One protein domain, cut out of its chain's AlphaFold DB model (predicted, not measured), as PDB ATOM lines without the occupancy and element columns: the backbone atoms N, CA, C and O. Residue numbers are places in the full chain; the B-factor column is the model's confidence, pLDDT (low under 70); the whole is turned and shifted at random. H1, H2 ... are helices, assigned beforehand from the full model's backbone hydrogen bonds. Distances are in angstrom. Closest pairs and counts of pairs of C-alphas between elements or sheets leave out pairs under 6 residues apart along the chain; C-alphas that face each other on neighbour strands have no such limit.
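Overview. This is residues 153 to 263 of the 295 residues of an uncharacterized protein of Mycoplasma dispar (UniProt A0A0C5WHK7). Helix H4 runs through the middle, with the splayed hairpin of H1 and H2 on one side, H5 on the opposite side, and H3 packing on H1 and H4. Most helices that meet cross steeply, and residues 176 to 181, of which 180 and 181 belong to H2, stick out. The printed part has 111 residues, with five named helices, H1 to H5 in order, and no named strand; its class is all helix. It is compact, with a radius of gyration of the C-alphas of 14.4 A, and spans 43 by 32 by 28 A.

Arrangement. Start at H1, residues 153 to 170, which forms a helical hairpin with H2, residues 180 to 195, at a steep tilt of 43 degrees; look at the closest C-alphas, Asp 166 and Ala 189, 4.9 A apart. Residues 153 to 160 of H1 touch H3, residues 201 to 214, closest at the C-alphas of Val 156 and Phe 207, 5.9 A. H4, residues 220 to 237, is the hub; H1 only just touches it, with 3 pairs of C-alphas within 8 A. H1, H2 and H4 form a bundle, each touching the other two; the closest C-alphas of H2 and H4, Ser 194 and Leu 229, are 5.6 A apart. H3 and H4 form a helical hairpin at a shallow tilt of 19 degrees, closest at the C-alphas of Gln 201 and Phe 237, 6.7 A. H5, residues 245 to 256, touches residues 223 to 231 of H4, closest at the C-alphas of Leu 227 and Arg 252, 6.0 A, and is apart from H1 and H2. Every O i to N i+4 pair is within hydrogen-bond range in H1, H2 and H5; H3 has 8 of 10 and H4 13 of 14.

Along the chain. Find C-alpha 153 at (117.094, 111.651, 144.374); from there H1 runs 25.7 A. H2 is 22.1 A long, H3 20.1 A, H4 26.0 A and H5 16.3 A, ending at C-alpha 256, (132.978, 113.680, 128.843).

Size, cuts and confidence. The C-alphas farthest apart, Asn 177 and Gly 240, are 43.8 A apart. The printed part has no cut and no long link. Residues 218 to 219 pair in parallel with 261 to 262. Residues 215, 242 and 243 have pLDDT under 70.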
ATOM      1  N   GLU A 153     115.925 110.868 143.977       87.69
ATOM      2  CA  GLU A 153     117.094 111.651 144.374       87.69
ATOM      3  C   GLU A 153     118.017 110.954 145.383       87.69
ATOM      4  O   GLU A 153     119.234 111.012 145.177       87.69
ATOM      5  N   LYS A 154     117.469 110.317 146.432       89.38
ATOM      6  CA  LYS A 154     118.229 109.516 147.412       89.38
ATOM      7  C   LYS A 154     118.835 108.283 146.737       89.38
ATOM      8  O   LYS A 154     120.020 108.014 146.917       89.38
ATOM      9  N   ALA A 155     118.053 107.585 145.912       89.44
ATOM     10  CA  ALA A 155     118.516 106.405 145.183       89.44
ATOM     11  C   ALA A 155     119.708 106.731 144.260       89.44
ATOM     12  O   ALA A 155     120.711 106.019 144.261       89.44
ATOM     13  N   VAL A 156     119.664 107.852 143.525       92.19
ATOM     14  CA  VAL A 156     120.803 108.302 142.696       92.19
ATOM     15  C   VAL A 156     122.033 108.664 143.533       92.19
ATOM     16  O   VAL A 156     123.152 108.409 143.096       92.19
ATOM     17  N   GLU A 157     121.872 109.222 144.734       92.06
ATOM     18  CA  GLU A 157     123.011 109.513 145.619       92.06
ATOM     19  C   GLU A 157     123.700 108.250 146.142       92.06
ATOM     20  O   GLU A 157     124.926 108.241 146.270       92.06
ATOM     21  N   TRP A 158     122.949 107.179 146.407       92.25
ATOM     22  CA  TRP A 158     123.526 105.864 146.705       92.25
ATOM     23  C   TRP A 158     124.267 105.285 145.499       92.25
ATOM     24  O   TRP A 158     125.432 104.913 145.634       92.25
ATOM     25  N   ILE A 159     123.650 105.310 144.312       92.69
ATOM     26  CA  ILE A 159     124.283 104.848 143.066       92.69
ATOM     27  C   ILE A 159     125.601 105.588 142.809       92.69
ATOM     28  O   ILE A 159     126.596 104.960 142.461       92.69
ATOM     29  N   ILE A 160     125.644 106.910 143.010       92.25
ATOM     30  CA  ILE A 160     126.876 107.690 142.832       92.25
ATOM     31  C   ILE A 160     127.961 107.253 143.819       92.25
ATOM     32  O   ILE A 160     129.089 107.042 143.390       92.25
ATOM     33  N   LYS A 161     127.635 107.048 145.102       92.62
ATOM     34  CA  LYS A 161     128.612 106.584 146.105       92.62
ATOM     35  C   LYS A 161     129.180 105.202 145.775       92.62
ATOM     36  O   LYS A 161     130.385 104.997 145.913       92.62
ATOM     37  N   ASP A 162     128.338 104.272 145.328       92.88
ATOM     38  CA  ASP A 162     128.783 102.930 144.938       92.88
ATOM     39  C   ASP A 162     129.635 102.964 143.663       92.88
ATOM     40  O   ASP A 162     130.697 102.340 143.614       92.88
ATOM     41  N   VAL A 163     129.244 103.768 142.668       93.06
ATOM     42  CA  VAL A 163     130.042 103.992 141.455       93.06
ATOM     43  C   VAL A 163     131.386 104.647 141.787       93.06
ATOM     44  O   VAL A 163     132.417 104.193 141.297       93.06
ATOM     45  N   GLU A 164     131.424 105.668 142.647       91.69
ATOM     46  CA  GLU A 164     132.668 106.310 143.091       91.69
ATOM     47  C   GLU A 164     133.586 105.312 143.818       91.69
ATOM     48  O   GLU A 164     134.779 105.242 143.516       91.69
ATOM     49  N   LYS A 165     133.041 104.477 144.710       92.31
ATOM     50  CA  LYS A 165     133.777 103.411 145.410       92.31
ATOM     51  C   LYS A 165     134.356 102.362 144.451       92.31
ATOM     52  O   LYS A 165     135.503 101.933 144.620       92.31
ATOM     53  N   ASP A 166     133.598 101.967 143.433       93.88
ATOM     54  CA  ASP A 166     134.071 101.033 142.412       93.88
ATOM     55  C   ASP A 166     135.144 101.668 141.522       93.88
ATOM     56  O   ASP A 166     136.177 101.047 141.275       93.88
ATOM     57  N   LEU A 167     134.998 102.939 141.136       91.88
ATOM     58  CA  LEU A 167     136.046 103.669 140.418       91.88
ATOM     59  C   LEU A 167     137.338 103.783 141.241       91.88
ATOM     60  O   LEU A 167     138.416 103.573 140.683       91.88
ATOM     61  N   GLN A 168     137.263 104.063 142.547       90.31
ATOM     62  CA  GLN A 168     138.439 104.071 143.432       90.31
ATOM     63  C   GLN A 168     139.103 102.689 143.513       90.31
ATOM     64  O   GLN A 168     140.329 102.585 143.485       90.31
ATOM     65  N   THR A 169     138.309 101.616 143.535       90.50
ATOM     66  CA  THR A 169     138.821 100.236 143.471       90.50
ATOM     67  C   THR A 169     139.586  99.985 142.164       90.50
ATOM     68  O   THR A 169     140.636  99.341 142.170       90.50
ATOM     69  N   LEU A 170     139.097 100.530 141.045       89.69
ATOM     70  CA  LEU A 170     139.677 100.317 139.719       89.69
ATOM     71  C   LEU A 170     141.021 101.022 139.479       89.69
ATOM     72  O   LEU A 170     141.728 100.610 138.559       89.69
ATOM     73  N   LEU A 171     141.413 101.999 140.314       83.44
ATOM     74  CA  LEU A 171     142.743 102.637 140.265       83.44
ATOM     75  C   LEU A 171     143.886 101.623 140.402       83.44
ATOM     76  O   LEU A 171     144.905 101.731 139.727       83.44
ATOM     77  N   ASN A 172     143.713 100.628 141.275       80.38
ATOM     78  CA  ASN A 172     144.753  99.661 141.620       80.38
ATOM     79  C   ASN A 172     144.629  98.406 140.750       80.38
ATOM     80  O   ASN A 172     144.318  97.315 141.233       80.38
ATOM     81  N   LYS A 173     144.829  98.579 139.441       83.75
ATOM     82  CA  LYS A 173     144.797  97.488 138.463       83.75
ATOM     83  C   LYS A 173     145.848  96.417 138.800       83.75
ATOM     84  O   LYS A 173     147.030  96.752 138.837       83.75
ATOM     85  N   PRO A 174     145.458  95.144 139.008       84.31
ATOM     86  CA  PRO A 174     146.406  94.087 139.343       84.31
ATOM     87  C   PRO A 174     147.429  93.852 138.223       84.31
ATOM     88  O   PRO A 174     147.054  93.646 137.067       84.31
ATOM     89  N   ILE A 175     148.710  93.848 138.582       81.00
ATOM     90  CA  ILE A 175     149.875  93.677 137.704       81.00
ATOM     91  C   ILE A 175     150.380  92.216 137.750       81.00
ATOM     92  O   ILE A 175     151.128  91.779 136.879       81.00
ATOM     93  N   GLY A 176     149.929  91.416 138.722       75.75
ATOM     94  CA  GLY A 176     150.098  89.959 138.747       75.75
ATOM     95  C   GLY A 176     150.571  89.400 140.087       75.75
ATOM     96  O   GLY A 176     150.262  88.248 140.397       75.75
ATOM     97  N   ASN A 177     151.224  90.211 140.919       78.75
ATOM     98  CA  ASN A 177     151.815  89.785 142.197       78.75
ATOM     99  C   ASN A 177     150.929  90.089 143.423       78.75
ATOM    100  O   ASN A 177     151.302  89.779 144.550       78.75
ATOM    101  N   GLU A 178     149.751  90.680 143.219       84.50
ATOM    102  CA  GLU A 178     148.804  91.027 144.281       84.50
ATOM    103  C   GLU A 178     148.071  89.790 144.817       84.50
ATOM    104  O   GLU A 178     147.987  88.746 144.152       84.50
ATOM    105  N   SER A 179     147.475  89.927 146.005       82.94
ATOM    106  CA  SER A 179     146.644  88.883 146.602       82.94
ATOM    107  C   SER A 179     145.443  88.524 145.715       82.94
ATOM    108  O   SER A 179     144.964  89.318 144.896       82.94
ATOM    109  N   SER A 180     144.925  87.309 145.900       87.38
ATOM    110  CA  SER A 180     143.673  86.867 145.274       87.38
ATOM    111  C   SER A 180     142.504  87.796 145.608       87.38
ATOM    112  O   SER A 180     141.672  88.059 144.745       87.38
ATOM    113  N   GLU A 181     142.465  88.339 146.825       90.00
ATOM    114  CA  GLU A 181     141.450  89.286 147.291       90.00
ATOM    115  C   GLU A 181     141.474  90.611 146.515       90.00
ATOM    116  O   GLU A 181     140.431  91.036 146.022       90.00
ATOM    117  N   VAL A 182     142.648  91.228 146.313       87.31
ATOM    118  CA  VAL A 182     142.781  92.464 145.512       87.31
ATOM    119  C   VAL A 182     142.312  92.230 144.076       87.31
ATOM    120  O   VAL A 182     141.496  92.992 143.556       87.31
ATOM    121  N   LYS A 183     142.749  91.126 143.456       89.56
ATOM    122  CA  LYS A 183     142.318  90.734 142.105       89.56
ATOM    123  C   LYS A 183     140.803  90.533 142.031       89.56
ATOM    124  O   LYS A 183     140.161  91.072 141.133       89.56
ATOM    125  N   THR A 184     140.231  89.801 142.983       92.12
ATOM    126  CA  THR A 184     138.788  89.507 143.035       92.12
ATOM    127  C   THR A 184     137.973  90.784 143.232       92.12
ATOM    128  O   THR A 184     136.976  90.987 142.545       92.12
ATOM    129  N   THR A 185     138.429  91.683 144.107       93.38
ATOM    130  CA  THR A 185     137.764  92.960 144.401       93.38
ATOM    131  C   THR A 185     137.777  93.892 143.186       93.38
ATOM    132  O   THR A 185     136.742  94.471 142.854       93.38
ATOM    133  N   TRP A 186     138.903  93.968 142.466       94.25
ATOM    134  CA  TRP A 186     139.023  94.731 141.220       94.25
ATOM    135  C   TRP A 186     138.097  94.199 140.116       94.25
ATOM    136  O   TRP A 186     137.353  94.969 139.506       94.25
ATOM    137  N   TRP A 187     138.071  92.879 139.896       93.06
ATOM    138  CA  TRP A 187     137.160  92.265 138.922       93.06
ATOM    139  C   TRP A 187     135.686  92.428 139.313       93.06
ATOM    140  O   TRP A 187     134.857  92.698 138.447       93.06
ATOM    141  N   ALA A 188     135.353  92.338 140.602       94.50
ATOM    142  CA  ALA A 188     133.994  92.560 141.084       94.50
ATOM    143  C   ALA A 188     133.524  94.009 140.856       94.50
ATOM    144  O   ALA A 188     132.399  94.205 140.407       94.50
ATOM    145  N   ALA A 189     134.377  95.012 141.104       95.06
ATOM    146  CA  ALA A 189     134.074  96.418 140.807       95.06
ATOM    147  C   ALA A 189     133.885  96.660 139.300       95.06
ATOM    148  O   ALA A 189     132.917  97.293 138.882       95.06
ATOM    149  N   LYS A 190     134.759  96.085 138.463       94.38
ATOM    150  CA  LYS A 190     134.631  96.160 137.002       94.38
ATOM    151  C   LYS A 190     133.292  95.600 136.510       94.38
ATOM    152  O   LYS A 190     132.631  96.252 135.704       94.38
ATOM    153  N   ASN A 191     132.908  94.420 136.996       94.50
ATOM    154  CA  ASN A 191     131.675  93.752 136.580       94.50
ATOM    155  C   ASN A 191     130.432  94.495 137.097       94.50
ATOM    156  O   ASN A 191     129.474  94.674 136.350       94.50
ATOM    157  N   ARG A 192     130.460  95.015 138.335       94.88
ATOM    158  CA  ARG A 192     129.384  95.881 138.843       94.88
ATOM    159  C   ARG A 192     129.143  97.069 137.914       94.88
ATOM    160  O   ARG A 192     128.002  97.280 137.523       94.88
ATOM    161  N   LEU A 193     130.186  97.786 137.486       94.31
ATOM    162  CA  LEU A 193     130.026  98.929 136.578       94.31
ATOM    163  C   LEU A 193     129.567  98.547 135.156       94.31
ATOM    164  O   LEU A 193     128.831  99.321 134.544       94.31
ATOM    165  N   SER A 194     129.969  97.392 134.604       91.31
ATOM    166  CA  SER A 194     129.499  96.965 133.270       91.31
ATOM    167  C   SER A 194     128.030  96.540 133.272       91.31
ATOM    168  O   SER A 194     127.279  96.837 132.329       91.31
ATOM    169  N   ASP A 195     127.626  95.865 134.344       93.06
ATOM    170  CA  ASP A 195     126.348  95.166 134.439       93.06
ATOM    171  C   ASP A 195     125.276  96.036 135.112       93.06
ATOM    172  O   ASP A 195     124.087  95.749 134.980       93.06
ATOM    173  N   PHE A 196     125.674  97.145 135.752       94.75
ATOM    174  CA  PHE A 196     124.778  98.112 136.385       94.75
ATOM    175  C   PHE A 196     123.675  98.599 135.437       94.75
ATOM    176  O   PHE A 196     123.952  99.060 134.321       94.75
ATOM    177  N   ARG A 197     122.423  98.564 135.902       94.38
ATOM    178  CA  ARG A 197     121.271  99.136 135.200       94.38
ATOM    179  C   ARG A 197     120.525 100.116 136.099       94.38
ATOM    180  O   ARG A 197     120.189  99.773 137.229       94.38
ATOM    181  N   PHE A 198     120.258 101.315 135.586       94.12
ATOM    182  CA  PHE A 198     119.294 102.231 136.195       94.12
ATOM    183  C   PHE A 198     117.887 101.626 136.103       94.12
ATOM    184  O   PHE A 198     117.585 100.890 135.164       94.12
ATOM    185  N   ALA A 199     117.018 101.966 137.053       92.31
ATOM    186  CA  ALA A 199     115.618 101.553 137.037       92.31
ATOM    187  C   ALA A 199     114.847 102.176 135.858       92.31
ATOM    188  O   ALA A 199     113.992 101.525 135.261       92.31
ATOM    189  N   ASP A 200     115.173 103.425 135.507       91.25
ATOM    190  CA  ASP A 200     114.557 104.160 134.407       91.25
ATOM    191  C   ASP A 200     115.477 105.266 133.835       91.25
ATOM    192  O   ASP A 200     116.546 105.589 134.367       91.25
ATOM    193  N   GLN A 201     115.039 105.867 132.725       91.25
ATOM    194  CA  GLN A 201     115.745 106.945 132.026       91.25
ATOM    195  C   GLN A 201     115.825 108.251 132.845       91.25
ATOM    196  O   GLN A 201     116.740 109.047 132.625       91.25
ATOM    197  N   ALA A 202     114.904 108.502 133.783       91.81
ATOM    198  CA  ALA A 202     114.930 109.697 134.626       91.81
ATOM    199  C   ALA A 202     116.011 109.581 135.712       91.81
ATOM    200  O   ALA A 202     116.776 110.524 135.912       91.81
ATOM    201  N   GLN A 203     116.148 108.406 136.332       92.88
ATOM    202  CA  GLN A 203     117.235 108.074 137.254       92.88
ATOM    203  C   GLN A 203     118.603 108.201 136.564       92.88
ATOM    204  O   GLN A 203     119.528 108.796 137.118       92.88
ATOM    205  N   MET A 204     118.707 107.721 135.320       91.81
ATOM    206  CA  MET A 204     119.893 107.893 134.480       91.81
ATOM    207  C   MET A 204     120.197 109.379 134.207       91.81
ATOM    208  O   MET A 204     121.320 109.833 134.419       91.81
ATOM    209  N   ASN A 205     119.213 110.177 133.787       90.44
ATOM    210  CA  ASN A 205     119.419 111.611 133.539       90.44
ATOM    211  C   ASN A 205     119.864 112.353 134.815       90.44
ATOM    212  O   ASN A 205     120.838 113.107 134.784       90.44
ATOM    213  N   LEU A 206     119.221 112.069 135.951       92.31
ATOM    214  CA  LEU A 206     119.564 112.640 137.254       92.31
ATOM    215  C   LEU A 206     120.971 112.227 137.720       92.31
ATOM    216  O   LEU A 206     121.680 113.035 138.320       92.31
ATOM    217  N   PHE A 207     121.416 111.007 137.397       91.75
ATOM    218  CA  PHE A 207     122.796 110.576 137.623       91.75
ATOM    219  C   PHE A 207     123.798 111.444 136.849       91.75
ATOM    220  O   PHE A 207     124.746 111.926 137.466       91.75
ATOM    221  N   LYS A 208     123.578 111.729 135.550       89.25
ATOM    222  CA  LYS A 208     124.455 112.633 134.763       89.25
ATOM    223  C   LYS A 208     124.560 114.020 135.398       89.25
ATOM    224  O   LYS A 208     125.642 114.601 135.420       89.25
ATOM    225  N   GLU A 209     123.459 114.549 135.923       88.81
ATOM    226  CA  GLU A 209     123.445 115.865 136.571       88.81
ATOM    227  C   GLU A 209     124.110 115.883 137.953       88.81
ATOM    228  O   GLU A 209     124.727 116.887 138.317       88.81
ATOM    229  N   LYS A 210     123.973 114.809 138.743       88.94
ATOM    230  CA  LYS A 210     124.555 114.725 140.090       88.94
ATOM    231  C   LYS A 210     126.032 114.304 140.076       88.94
ATOM    232  O   LYS A 210     126.804 114.906 140.817       88.94
ATOM    233  N   ILE A 211     126.467 113.381 139.207       86.19
ATOM    234  CA  ILE A 211     127.887 112.966 139.105       86.19
ATOM    235  C   ILE A 211     128.798 114.137 138.690       86.19
ATOM    236  O   ILE A 211     129.924 114.265 139.162       86.19
ATOM    237  N   ALA A 212     128.263 115.065 137.888       78.81
ATOM    238  CA  ALA A 212     128.919 116.319 137.526       78.81
ATOM    239  C   ALA A 212     129.184 117.248 138.726       78.81
ATOM    240  O   ALA A 212     130.062 118.106 138.667       78.81
ATOM    241  N   LYS A 213     128.402 117.098 139.805       78.06
ATOM    242  CA  LYS A 213     128.460 117.926 141.019       78.06
ATOM    243  C   LYS A 213     129.254 117.268 142.148       78.06
ATOM    244  O   LYS A 213     129.795 117.999 142.970       78.06
ATOM    245  N   THR A 214     129.336 115.933 142.208       71.94
ATOM    246  CA  THR A 214     130.172 115.246 143.213       71.94
ATOM    247  C   THR A 214     131.653 115.313 142.859       71.94
ATOM    248  O   THR A 214     132.473 115.470 143.759       71.94
ATOM    249  N   ALA A 215     131.982 115.302 141.561       60.66
ATOM    250  CA  ALA A 215     133.232 115.802 140.977       60.66
ATOM    251  C   ALA A 215     134.549 115.373 141.663       60.66
ATOM    252  O   ALA A 215     135.560 116.076 141.541       60.66
ATOM    253  N   THR A 216     134.572 114.195 142.302       71.44
ATOM    254  CA  THR A 216     135.818 113.503 142.647       71.44
ATOM    255  C   THR A 216     136.651 113.398 141.365       71.44
ATOM    256  O   THR A 216     136.150 112.851 140.382       71.44
ATOM    257  N   PRO A 217     137.879 113.943 141.315       79.19
ATOM    258  CA  PRO A 217     138.688 113.893 140.105       79.19
ATOM    259  C   PRO A 217     138.990 112.442 139.698       79.19
ATOM    260  O   PRO A 217     139.438 111.653 140.531       79.19
ATOM    261  N   ILE A 218     138.752 112.092 138.430       86.00
ATOM    262  CA  ILE A 218     138.942 110.729 137.897       86.00
ATOM    263  C   ILE A 218     139.991 110.689 136.786       86.00
ATOM    264  O   ILE A 218     140.179 111.668 136.075       86.00
ATOM    265  N   THR A 219     140.652 109.554 136.583       86.19
ATOM    266  CA  THR A 219     141.586 109.349 135.466       86.19
ATOM    267  C   THR A 219     140.861 109.107 134.137       86.19
ATOM    268  O   THR A 219     139.678 108.757 134.092       86.19
ATOM    269  N   GLU A 220     141.588 109.220 133.025       86.38
ATOM    270  CA  GLU A 220     141.076 108.842 131.701       86.38
ATOM    271  C   GLU A 220     140.626 107.366 131.636       86.38
ATOM    272  O   GLU A 220     139.556 107.090 131.090       86.38
ATOM    273  N   GLU A 221     141.357 106.425 132.259       87.06
ATOM    274  CA  GLU A 221     140.949 105.006 132.330       87.06
ATOM    275  C   GLU A 221     139.651 104.840 133.143       87.06
ATOM    276  O   GLU A 221     138.728 104.161 132.687       87.06
ATOM    277  N   GLN A 222     139.518 105.526 134.286       88.62
ATOM    278  CA  GLN A 222     138.279 105.558 135.079       88.62
ATOM    279  C   GLN A 222     137.090 106.114 134.280       88.62
ATOM    280  O   GLN A 222     135.993 105.551 134.326       88.62
ATOM    281  N   SER A 223     137.308 107.174 133.491       89.19
ATOM    282  CA  SER A 223     136.269 107.753 132.632       89.19
ATOM    283  C   SER A 223     135.731 106.748 131.605       89.19
ATOM    284  O   SER A 223     134.540 106.764 131.298       89.19
ATOM    285  N   GLY A 224     136.567 105.813 131.137       90.44
ATOM    286  CA  GLY A 224     136.164 104.732 130.237       90.44
ATOM    287  C   GLY A 224     135.087 103.818 130.830       90.44
ATOM    288  O   GLY A 224     134.143 103.456 130.129       90.44
ATOM    289  N   TYR A 225     135.171 103.492 132.125       92.12
ATOM    290  CA  TYR A 225     134.149 102.678 132.796       92.12
ATOM    291  C   TYR A 225     132.821 103.433 132.938       92.12
ATOM    292  O   TYR A 225     131.773 102.857 132.656       92.12
ATOM    293  N   LEU A 226     132.853 104.729 133.279       91.25
ATOM    294  CA  LEU A 226     131.650 105.573 133.319       91.25
ATOM    295  C   LEU A 226     130.993 105.728 131.943       91.25
ATOM    296  O   LEU A 226     129.771 105.654 131.839       91.25
ATOM    297  N   LEU A 227     131.792 105.912 130.888       91.19
ATOM    298  CA  LEU A 227     131.298 106.005 129.514       91.19
ATOM    299  C   LEU A 227     130.607 104.707 129.080       91.19
ATOM    300  O   LEU A 227     129.531 104.771 128.490       91.19
ATOM    301  N   ASN A 228     131.174 103.546 129.422       91.44
ATOM    302  CA  ASN A 228     130.566 102.247 129.132       91.44
ATOM    303  C   ASN A 228     129.286 102.002 129.955       91.44
ATOM    304  O   ASN A 228     128.293 101.544 129.395       91.44
ATOM    305  N   LEU A 229     129.272 102.340 131.253       92.94
ATOM    306  CA  LEU A 229     128.073 102.259 132.103       92.94
ATOM    307  C   LEU A 229     126.941 103.111 131.515       92.94
ATOM    308  O   LEU A 229     125.816 102.633 131.354       92.94
ATOM    309  N   TRP A 230     127.250 104.358 131.154       90.56
ATOM    310  CA  TRP A 230     126.305 105.294 130.553       90.56
ATOM    311  C   TRP A 230     125.754 104.786 129.218       90.56
ATOM    312  O   TRP A 230     124.545 104.770 129.008       90.56
ATOM    313  N   GLU A 231     126.631 104.326 128.331       90.56
ATOM    314  CA  GLU A 231     126.267 103.807 127.014       90.56
ATOM    315  C   GLU A 231     125.402 102.541 127.092       90.56
ATOM    316  O   GLU A 231     124.354 102.476 126.447       90.56
ATOM    317  N   ASN A 232     125.781 101.571 127.932       91.12
ATOM    318  CA  ASN A 232     125.017 100.337 128.136       91.12
ATOM    319  C   ASN A 232     123.584 100.629 128.607       91.12
ATOM    320  O   ASN A 232     122.629 100.004 128.144       91.12
ATOM    321  N   ASN A 233     123.429 101.603 129.508       92.69
ATOM    322  CA  ASN A 233     122.124 102.049 129.984       92.69
ATOM    323  C   ASN A 233     121.347 102.823 128.913       92.69
ATOM    324  O   ASN A 233     120.149 102.600 128.744       92.69
ATOM    325  N   TYR A 234     122.024 103.659 128.123       89.94
ATOM    326  CA  TYR A 234     121.384 104.374 127.024       89.94
ATOM    327  C   TYR A 234     120.759 103.411 126.011       89.94
ATOM    328  O   TYR A 234     119.614 103.612 125.616       89.94
ATOM    329  N   TYR A 235     121.463 102.340 125.626       88.69
ATOM    330  CA  TYR A 235     120.915 101.324 124.719       88.69
ATOM    331  C   TYR A 235     119.839 100.455 125.354       88.69
ATOM    332  O   TYR A 235     118.931 100.033 124.642       88.69
ATOM    333  N   HIS A 236     119.905 100.204 126.663       89.56
ATOM    334  CA  HIS A 236     118.844  99.485 127.364       89.56
ATOM    335  C   HIS A 236     117.496 100.212 127.231       89.56
ATOM    336  O   HIS A 236     116.493  99.582 126.905       89.56
ATOM    337  N   PHE A 237     117.491 101.541 127.384       89.94
ATOM    338  CA  PHE A 237     116.292 102.365 127.193       89.94
ATOM    339  C   PHE A 237     116.014 102.730 125.720       89.94
ATOM    340  O   PHE A 237     114.869 102.992 125.361       89.94
ATOM    341  N   ASN A 238     117.034 102.733 124.852       86.75
ATOM    342  CA  ASN A 238     116.943 103.167 123.452       86.75
ATOM    343  C   ASN A 238     117.546 102.122 122.480       86.75
ATOM    344  O   ASN A 238     118.522 102.422 121.778       86.75
ATOM    345  N   PRO A 239     116.985 100.899 122.380       81.94
ATOM    346  CA  PRO A 239     117.608  99.788 121.648       81.94
ATOM    347  C   PRO A 239     117.863 100.092 120.162       81.94
ATOM    348  O   PRO A 239     118.888  99.684 119.613       81.94
ATOM    349  N   GLY A 240     116.995 100.884 119.522       79.06
ATOM    350  CA  GLY A 240     117.139 101.309 118.121       79.06
ATOM    351  C   GLY A 240     118.267 102.316 117.839       79.06
ATOM    352  O   GLY A 240     118.485 102.664 116.680       79.06
ATOM    353  N   LEU A 241     118.983 102.807 118.859       72.81
ATOM    354  CA  LEU A 241     120.110 103.740 118.698       72.81
ATOM    355  C   LEU A 241     121.492 103.067 118.794       72.81
ATOM    356  O   LEU A 241     122.495 103.708 118.483       72.81
ATOM    357  N   SER A 242     121.535 101.778 119.146       67.50
ATOM    358  CA  SER A 242     122.753 100.980 119.381       67.50
ATOM    359  C   SER A 242     123.680 100.789 118.170       67.50
ATOM    360  O   SER A 242     124.837 100.411 118.329       67.50
ATOM    361  N   THR A 243     123.210 101.064 116.952       68.94
ATOM    362  CA  THR A 243     123.927 100.742 115.705       68.94
ATOM    363  C   THR A 243     124.708 101.911 115.093       68.94
ATOM    364  O   THR A 243     125.499 101.710 114.170       68.94
ATOM    365  N   SER A 244     124.517 103.150 115.566       80.19
ATOM    366  CA  SER A 244     125.021 104.354 114.888       80.19
ATOM    367  C   SER A 244     126.242 104.962 115.583       80.19
ATOM    368  O   SER A 244     126.086 105.796 116.473       80.19
ATOM    369  N   ARG A 245     127.459 104.613 115.127       82.00
ATOM    370  CA  ARG A 245     128.752 105.094 115.682       82.00
ATOM    371  C   ARG A 245     128.784 106.597 115.999       82.00
ATOM    372  O   ARG A 245     129.233 106.980 117.072       82.00
ATOM    373  N   THR A 246     128.258 107.445 115.113       85.00
ATOM    374  CA  THR A 246     128.207 108.905 115.317       85.00
ATOM    375  C   THR A 246     127.379 109.305 116.542       85.00
ATOM    376  O   THR A 246     127.777 110.205 117.279       85.00
ATOM    377  N   LYS A 247     126.254 108.624 116.799       80.88
ATOM    378  CA  LYS A 247     125.424 108.863 117.990       80.88
ATOM    379  C   LYS A 247     126.124 108.386 119.264       80.88
ATOM    380  O   LYS A 247     126.017 109.059 120.284       80.88
ATOM    381  N   ILE A 248     126.890 107.291 119.189       81.50
ATOM    382  CA  ILE A 248     127.742 106.814 120.295       81.50
ATOM    383  C   ILE A 248     128.776 107.882 120.668       81.50
ATOM    384  O   ILE A 248     128.899 108.251 121.832       81.50
ATOM    385  N   GLU A 249     129.489 108.420 119.675       86.94
ATOM    386  CA  GLU A 249     130.505 109.459 119.879       86.94
ATOM    387  C   GLU A 249     129.892 110.728 120.495       86.94
ATOM    388  O   GLU A 249     130.429 111.279 121.456       86.94
ATOM    389  N   GLN A 250     128.728 111.163 119.997       86.88
ATOM    390  CA  GLN A 250     127.980 112.297 120.553       86.88
ATOM    391  C   GLN A 250     127.570 112.053 122.014       86.88
ATOM    392  O   GLN A 250     127.840 112.898 122.866       86.88
ATOM    393  N   LEU A 251     126.991 110.889 122.324       84.69
ATOM    394  CA  LEU A 251     126.595 110.498 123.680       84.69
ATOM    395  C   LEU A 251     127.795 110.461 124.642       84.69
ATOM    396  O   LEU A 251     127.726 110.996 125.750       84.69
ATOM    397  N   ARG A 252     128.912 109.865 124.208       88.88
ATOM    398  CA  ARG A 252     130.164 109.811 124.975       88.88
ATOM    399  C   ARG A 252     130.734 111.210 125.211       88.88
ATOM    400  O   ARG A 252     131.150 111.513 126.326       88.88
ATOM    401  N   ASN A 253     130.708 112.085 124.208       88.81
ATOM    402  CA  ASN A 253     131.143 113.478 124.346       88.81
ATOM    403  C   ASN A 253     130.257 114.278 125.310       88.81
ATOM    404  O   ASN A 253     130.774 115.068 126.095       88.81
ATOM    405  N   GLU A 254     128.948 114.036 125.310       86.25
ATOM    406  CA  GLU A 254     128.012 114.634 126.264       86.25
ATOM    407  C   GLU A 254     128.271 114.232 127.722       86.25
ATOM    408  O   GLU A 254     128.012 115.033 128.621       86.25
ATOM    409  N   LEU A 255     128.802 113.029 127.971       85.00
ATOM    410  CA  LEU A 255     129.256 112.639 129.308       85.00
ATOM    411  C   LEU A 255     130.657 113.197 129.616       85.00
ATOM    412  O   LEU A 255     130.856 113.767 130.683       85.00
ATOM    413  N   ARG A 256     131.615 113.124 128.677       87.69
ATOM    414  CA  ARG A 256     132.978 113.680 128.843       87.69
ATOM    415  C   ARG A 256     132.966 115.155 129.272       87.69
ATOM    416  O   ARG A 256     133.788 115.538 130.092       87.69
ATOM    417  N   LYS A 257     132.024 115.963 128.763       86.56
ATOM    418  CA  LYS A 257     131.848 117.384 129.138       86.56
ATOM    419  C   LYS A 257     131.521 117.618 130.616       86.56
ATOM    420  O   LYS A 257     131.804 118.703 131.112       86.56
ATOM    421  N   VAL A 258     130.881 116.658 131.286       85.94
ATOM    422  CA  VAL A 258     130.416 116.807 132.677       85.94
ATOM    423  C   VAL A 258     131.280 116.056 133.693       85.94
ATOM    424  O   VAL A 258     131.072 116.202 134.893       85.94
ATOM    425  N   LEU A 259     132.249 115.258 133.235       86.00
ATOM    426  CA  LEU A 259     133.168 114.518 134.098       86.00
ATOM    427  C   LEU A 259     134.433 115.335 134.393       86.00
ATOM    428  O   LEU A 259     135.073 115.867 133.488       86.00
ATOM    429  N   ASN A 260     134.840 115.360 135.663       85.38
ATOM    430  CA  ASN A 260     136.083 115.988 136.112       85.38
ATOM    431  C   ASN A 260     137.291 115.063 135.851       85.38
ATOM    432  O   ASN A 260     137.820 114.430 136.768       85.38
ATOM    433  N   ILE A 261     137.672 114.917 134.578       83.69
ATOM    434  CA  ILE A 261     138.744 114.006 134.153       83.69
ATOM    435  C   ILE A 261     140.113 114.683 134.319       83.69
ATOM    436  O   ILE A 261     140.451 115.618 133.589       83.69
ATOM    437  N   ILE A 262     140.934 114.162 135.232       81.00
ATOM    438  CA  ILE A 262     142.374 114.416 135.272       81.00
ATOM    439  C   ILE A 262     142.992 113.767 134.034       81.00
ATOM    440  O   ILE A 262     143.073 112.538 133.929       81.00
ATOM    441  N   LYS A 263     143.467 114.606 133.113       72.44
ATOM    442  CA  LYS A 263     144.349 114.160 132.034       72.44
ATOM    443  C   LYS A 263     145.635 113.599 132.620       72.44
ATOM    444  O   LYS A 263     146.186 114.183 133.558       72.44
TER     445      LYS A 263